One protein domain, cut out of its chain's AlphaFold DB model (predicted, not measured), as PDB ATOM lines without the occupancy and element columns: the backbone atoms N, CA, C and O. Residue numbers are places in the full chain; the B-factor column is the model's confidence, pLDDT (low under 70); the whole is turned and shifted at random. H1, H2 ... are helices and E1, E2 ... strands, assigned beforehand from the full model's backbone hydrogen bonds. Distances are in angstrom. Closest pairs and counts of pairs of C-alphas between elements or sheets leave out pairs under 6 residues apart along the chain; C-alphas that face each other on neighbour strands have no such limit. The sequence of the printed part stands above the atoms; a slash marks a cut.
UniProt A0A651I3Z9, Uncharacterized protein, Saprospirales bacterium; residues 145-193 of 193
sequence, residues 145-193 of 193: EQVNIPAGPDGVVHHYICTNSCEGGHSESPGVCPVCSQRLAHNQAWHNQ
ATOM      1  N   GLU A 145      27.666  27.847  82.392       84.69
ATOM      2  CA  GLU A 145      27.170  28.532  81.210       84.69
ATOM      3  C   GLU A 145      27.966  28.059  79.990       84.69
ATOM      4  O   GLU A 145      29.192  27.939  80.053       84.69
ATOM      5  N   GLN A 146      27.269  27.723  78.906       87.12
ATOM      6  CA  GLN A 146      27.889  27.347  77.641       87.12
ATOM      7  C   GLN A 146      27.790  28.510  76.667       87.12
ATOM      8  O   GLN A 146      26.727  29.103  76.492       87.12
ATOM      9  N   VAL A 147      28.893  28.799  75.997       89.38
ATOM     10  CA  VAL A 147      28.996  29.828  74.968       89.38
ATOM     11  C   VAL A 147      29.588  29.224  73.703       89.38
ATOM     12  O   VAL A 147      30.221  28.172  73.738       89.38
ATOM     13  N   ASN A 148      29.385  29.880  72.566       91.06
ATOM     14  CA  ASN A 148      29.997  29.488  71.300       91.06
ATOM     15  C   ASN A 148      30.726  30.700  70.720       91.06
ATOM     16  O   ASN A 148      30.184  31.422  69.882       91.06
ATOM     17  N   ILE A 149      31.916  30.974  71.255       87.06
ATOM     18  CA  ILE A 149      32.702  32.163  70.925       87.06
ATOM     19  C   ILE A 149      33.871  31.731  70.031       87.06
ATOM     20  O   ILE A 149      34.698  30.931  70.476       87.06
ATOM     21  N   PRO A 150      33.957  32.235  68.785       88.25
ATOM     22  CA  PRO A 150      35.064  31.935  67.884       88.25
ATOM     23  C   PRO A 150      36.371  32.575  68.377       88.25
ATOM     24  O   PRO A 150      36.419  33.183  69.444       88.25
ATOM     25  N   ALA A 151      37.443  32.434  67.596       88.69
ATOM     26  CA  ALA A 151      38.758  32.937  67.973       88.69
ATOM     27  C   ALA A 151      38.717  34.428  68.338       88.69
ATOM     28  O   ALA A 151      38.109  35.240  67.630       88.69
ATOM     29  N   GLY A 152      39.362  34.765  69.456       78.00
ATOM     30  CA  GLY A 152      39.495  36.139  69.918       78.00
ATOM     31  C   GLY A 152      40.461  36.963  69.055       78.00
ATOM     32  O   GLY A 152      40.971  36.492  68.036       78.00
ATOM     33  N   PRO A 153      40.759  38.211  69.459       77.06
ATOM     34  CA  PRO A 153      41.739  39.069  68.782       77.06
ATOM     35  C   PRO A 153      43.159  38.481  68.737       77.06
ATOM     36  O   PRO A 153      43.959  38.858  67.884       77.06
ATOM     37  N   ASP A 154      43.468  37.569  69.656       82.62
ATOM     38  CA  ASP A 154      44.698  36.778  69.717       82.62
ATOM     39  C   ASP A 154      44.723  35.618  68.702       82.62
ATOM     40  O   ASP A 154      45.750  34.962  68.542       82.62
ATOM     41  N   GLY A 155      43.613  35.370  68.001       87.94
ATOM     42  CA  GLY A 155      43.464  34.264  67.060       87.94
ATOM     43  C   GLY A 155      43.312  32.901  67.735       87.94
ATOM     44  O   GLY A 155      43.359  31.882  67.046       87.94
ATOM     45  N   VAL A 156      43.116  32.863  69.056       90.44
ATOM     46  CA  VAL A 156      42.994  31.625  69.829       90.44
ATOM     47  C   VAL A 156      41.540  31.427  70.246       90.44
ATOM     48  O   VAL A 156      40.855  32.355  70.680       90.44
ATOM     49  N   VAL A 157      41.050  30.196  70.105       92.50
ATOM     50  CA  VAL A 157      39.813  29.764  70.757       92.50
ATOM     51  C   VAL A 157      40.215  29.160  72.092       92.50
ATOM     52  O   VAL A 157      41.005  28.223  72.117       92.50
ATOM     53  N   HIS A 158      39.692  29.696  73.192       94.12
ATOM     54  CA  HIS A 158      39.962  29.200  74.547       94.12
ATOM     55  C   HIS A 158      38.841  28.272  75.008       94.12
ATOM     56  O   HIS A 158      37.682  28.520  74.669       94.12
ATOM     57  N   HIS A 159      39.165  27.233  75.786       94.06
ATOM     58  CA  HIS A 159      38.189  26.225  76.234       94.06
ATOM     59  C   HIS A 159      37.200  26.785  77.266       94.06
ATOM     60  O   HIS A 159      36.003  26.503  77.194       94.06
ATOM     61  N   TYR A 160      37.668  27.629  78.187       95.56
ATOM     62  CA  TYR A 160      36.832  28.337  79.156       95.56
ATOM     63  C   TYR A 160      37.028  29.851  79.029       95.56
ATOM     64  O   TYR A 160      38.165  30.317  79.003       95.56
ATOM     65  N   ILE A 161      35.936  30.622  78.976       94.75
ATOM     66  CA  ILE A 161      35.945  32.081  78.759       94.75
ATOM     67  C   ILE A 161      35.040  32.808  79.759       94.75
ATOM     68  O   ILE A 161      33.966  32.341  80.127       94.75
ATOM     69  N   CYS A 162      35.460  33.994  80.186       94.75
ATOM     70  CA  CYS A 162      34.667  34.929  80.966       94.75
ATOM     71  C   CYS A 162      33.716  35.710  80.050       94.75
ATOM     72  O   CYS A 162      34.156  36.444  79.164       94.75
ATOM     73  N   THR A 163      32.413  35.623  80.309       92.12
ATOM     74  CA  THR A 163      31.365  36.316  79.537       92.12
ATOM     75  C   THR A 163      31.392  37.837  79.695       92.12
ATOM     76  O   THR A 163      30.951  38.555  78.802       92.12
ATOM     77  N   ASN A 164      32.007  38.354  80.765       90.50
ATOM     78  CA  ASN A 164      32.223  39.795  80.950       90.50
ATOM     79  C   ASN A 164      33.375  40.356  80.108       90.50
ATOM     80  O   ASN A 164      33.709  41.530  80.253       90.50
ATOM     81  N   SER A 165      34.005  39.536  79.256       88.50
ATOM     82  CA  SER A 165      35.121  39.957  78.399       88.50
ATOM     83  C   SER A 165      36.271  40.600  79.186       88.50
ATOM     84  O   SER A 165      36.901  41.553  78.733       88.50
ATOM     85  N   CYS A 166      36.536  40.101  80.398       92.38
ATOM     86  CA  CYS A 166      37.674  40.553  81.184       92.38
ATOM     87  C   CYS A 166      38.988  40.159  80.498       92.38
ATOM     88  O   CYS A 166      39.123  39.038  80.004       92.38
ATOM     89  N   GLU A 167      39.976  41.051  80.526       90.12
ATOM     90  CA  GLU A 167      41.329  40.749  80.056       90.12
ATOM     91  C   GLU A 167      41.918  39.562  80.837       90.12
ATOM     92  O   GLU A 167      41.788  39.487  82.060       90.12
ATOM     93  N   GLY A 168      42.499  38.587  80.129       89.06
ATOM     94  CA  GLY A 168      42.972  37.333  80.734       89.06
ATOM     95  C   GLY A 168      41.858  36.458  81.325       89.06
ATOM     96  O   GLY A 168      42.128  35.533  82.089       89.06
ATOM     97  N   GLY A 169      40.591  36.740  81.010       93.62
ATOM     98  CA  GLY A 169      39.431  35.981  81.464       93.62
ATOM     99  C   GLY A 169      39.243  34.666  80.711       93.62
ATOM    100  O   GLY A 169      38.134  34.397  80.269       93.62
ATOM    101  N   HIS A 170      40.288  33.864  80.539       93.62
ATOM    102  CA  HIS A 170      40.228  32.575  79.852       93.62
ATOM    103  C   HIS A 170      41.090  31.520  80.558       93.62
ATOM    104  O   HIS A 170      41.974  31.850  81.349       93.62
ATOM    105  N   SER A 171      40.802  30.243  80.314       91.38
ATOM    106  CA  SER A 171      41.507  29.116  80.931       91.38
ATOM    107  C   SER A 171      41.342  27.840  80.103       91.38
ATOM    108  O   SER A 171      40.326  27.652  79.435       91.38
ATOM    109  N   GLU A 172      42.306  26.928  80.222       89.88
ATOM    110  CA  GLU A 172      42.229  25.551  79.703       89.88
ATOM    111  C   GLU A 172      41.463  24.607  80.645       89.88
ATOM    112  O   GLU A 172      41.265  23.430  80.361       89.88
ATOM    113  N   SER A 173      41.074  25.081  81.828       87.88
ATOM    114  CA  SER A 173      40.378  24.280  82.837       87.88
ATOM    115  C   SER A 173      39.248  25.070  83.501       87.88
ATOM    116  O   SER A 173      39.359  26.297  83.625       87.88
ATOM    117  N   PRO A 174      38.177  24.394  83.974       84.00
ATOM    118  CA  PRO A 174      37.086  25.052  84.683       84.00
ATOM    119  C   PRO A 174      37.605  25.860  85.871       84.00
ATOM    120  O   PRO A 174      38.471  25.402  86.615       84.00
ATOM    121  N   GLY A 175      37.042  27.046  86.091       87.81
ATOM    122  CA  GLY A 175      37.498  27.922  87.162       87.81
ATOM    123  C   GLY A 175      36.704  29.214  87.258       87.81
ATOM    124  O   GLY A 175      35.594  29.330  86.732       87.81
ATOM    125  N   VAL A 176      37.294  30.188  87.943       91.50
ATOM    126  CA  VAL A 176      36.770  31.548  88.072       91.50
ATOM    127  C   VAL A 176      37.677  32.520  87.332       91.50
ATOM    128  O   VAL A 176      38.890  32.335  87.269       91.50
ATOM    129  N   CYS A 177      37.085  33.563  86.767       93.88
ATOM    130  CA  CYS A 177      37.803  34.666  86.165       93.88
ATOM    131  C   CYS A 177      38.646  35.373  87.241       93.88
ATOM    132  O   CYS A 177      38.083  35.794  88.253       93.88
ATOM    133  N   PRO A 178      39.957  35.574  87.028       91.56
ATOM    134  CA  PRO A 178      40.819  36.230  88.012       91.56
ATOM    135  C   PRO A 178      40.495  37.720  88.214       91.56
ATOM    136  O   PRO A 178      40.936  38.310  89.194       91.56
ATOM    137  N   VAL A 179      39.736  38.331  87.297       95.06
ATOM    138  CA  VAL A 179      39.405  39.764  87.321       95.06
ATOM    139  C   VAL A 179      38.084  40.033  88.036       95.06
ATOM    140  O   VAL A 179      38.021  40.885  88.917       95.06
ATOM    141  N   CYS A 180      37.017  39.322  87.659       94.50
ATOM    142  CA  CYS A 180      35.671  39.571  88.187       94.50
ATOM    143  C   CYS A 180      35.170  38.486  89.150       94.50
ATOM    144  O   CYS A 180      34.046  38.585  89.641       94.50
ATOM    145  N   SER A 181      35.967  37.444  89.398       93.81
ATOM    146  CA  SER A 181      35.627  36.296  90.251       93.81
ATOM    147  C   SER A 181      34.378  35.514  89.823       93.81
ATOM    148  O   SER A 181      33.955  34.603  90.532       93.81
ATOM    149  N   GLN A 182      33.787  35.826  88.663       89.81
ATOM    150  CA  GLN A 182      32.699  35.036  88.095       89.81
ATOM    151  C   GLN A 182      33.227  33.747  87.487       89.81
ATOM    152  O   GLN A 182      34.360  33.678  87.013       89.81
ATOM    153  N   ARG A 183      32.389  32.716  87.480       88.44
ATOM    154  CA  ARG A 183      32.732  31.425  86.893       88.44
ATOM    155  C   ARG A 183      32.963  31.555  85.385       88.44
ATOM    156  O   ARG A 183      32.259  32.301  84.713       88.44
ATOM    157  N   LEU A 184      33.956  30.839  84.861       92.44
ATOM    158  CA  LEU A 184      34.201  30.786  83.422       92.44
ATOM    159  C   LEU A 184      33.145  29.905  82.736       92.44
ATOM    160  O   LEU A 184      32.816  28.822  83.228       92.44
ATOM    161  N   ALA A 185      32.649  30.369  81.594       93.31
ATOM    162  CA  ALA A 185      31.750  29.635  80.717       93.31
ATOM    163  C   ALA A 185      32.530  28.631  79.855       93.31
ATOM    164  O   ALA A 185      33.678  28.882  79.488       93.31
ATOM    165  N   HIS A 186      31.913  27.498  79.520       93.44
ATOM    166  CA  HIS A 186      32.468  26.515  78.584       93.44
ATOM    167  C   HIS A 186      32.284  27.013  77.156       93.44
ATOM    168  O   HIS A 186      31.162  27.298  76.748       93.44
ATOM    169  N   ASN A 187      33.363  27.099  76.388       93.25
ATOM    170  CA  ASN A 187      33.313  27.513  74.997       93.25
ATOM    171  C   ASN A 187      33.245  26.307  74.055       93.25
ATOM    172  O   ASN A 187      34.219  25.575  73.881       93.25
ATOM    173  N   GLN A 188      32.104  26.136  73.399       90.81
ATOM    174  CA  GLN A 188      31.875  25.038  72.467       90.81
ATOM    175  C   GLN A 188      32.699  25.147  71.186       90.81
ATOM    176  O   GLN A 188      33.050  24.123  70.604       90.81
ATOM    177  N   ALA A 189      33.074  26.361  70.773       88.25
ATOM    178  CA  ALA A 189      33.894  26.558  69.582       88.25
ATOM    179  C   ALA A 189      35.262  25.867  69.691       88.25
ATOM    180  O   ALA A 189      35.827  25.484  68.672       88.25
ATOM    181  N   TRP A 190      35.779  25.675  70.912       94.06
ATOM    182  CA  TRP A 190      37.077  25.036  71.150       94.06
ATOM    183  C   TRP A 190      37.118  23.584  70.659       94.06
ATOM    184  O   TRP A 190      38.152  23.119  70.192       94.06
ATOM    185  N   HIS A 191      35.982  22.884  70.694       85.88
ATOM    186  CA  HIS A 191      35.874  21.498  70.224       85.88
ATOM    187  C   HIS A 191      35.722  21.373  68.700       85.88
ATOM    188  O   HIS A 191      35.726  20.261  68.181       85.88
ATOM    189  N   ASN A 192      35.595  22.496  67.982       81.56
ATOM    190  CA  ASN A 192      35.410  22.547  66.526       81.56
ATOM    191  C   ASN A 192      36.690  22.969  65.769       81.56
ATOM    192  O   ASN A 192      36.594  23.397  64.618       81.56
ATOM    193  N   GLN A 193      37.849  22.913  66.434       73.75
ATOM    194  CA  GLN A 193      39.162  23.331  65.920       73.75
ATOM    195  C   GLN A 193      39.836  22.244  65.073       73.75
ATOM    196  O   GLN A 193      39.670  21.045  65.392       73.75
TER     197      GLN A 193
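Overview. This is residues 145 to 193 of the 193 residues of an uncharacterized protein of Saprospirales bacterium (UniProt A0A651I3Z9). This domain has little regular structure: a long chain without named elements folds into three loops, turning near residues 153, 166 and 179, set in a row along the longest axis. The short strand E1 and then helix H1 run back along the base of that row, with residues 146 to 147 beside E1. The printed part has 49 residues, with one named strand followed by one named helix; the class is mixed, and the named elements hold only 8 residues. It is compact, with a radius of gyration of the C-alphas of 9.6 A and spans of 28 by 20 by 15 A.

Along the chain. Start at C-alpha 145, at (27.170, 28.532, 81.210); residues 145 to 184 have no named element. Find C-alpha 185 at (31.750, 29.635, 80.717), where E1, residues 185 to 187, begins; it is 6.3 A long. H1, residues 188 to 192, runs 7.3 A to C-alpha 192 at (35.410, 22.547, 66.526).

Arrangement. Look first at residues 146 to 147, which pair with residues 186 to 187 of E1, parallel. E1 pairs with no named strand. E1 and H1 meet only through their link, a tight one with 0 residues between. In H1, 0 of 1 O i to N i+4 pairs and 2 of 2 O i to N i+3 pairs are within hydrogen-bond range.

Size, cuts and confidence. The C-alphas of Ser 181 and Gln 193, the two farthest apart, are 27.8 A from each other. The printed part has no cut and ends at the chain's last residue. Its mean pLDDT is 89.7, and no printed residue is under 70.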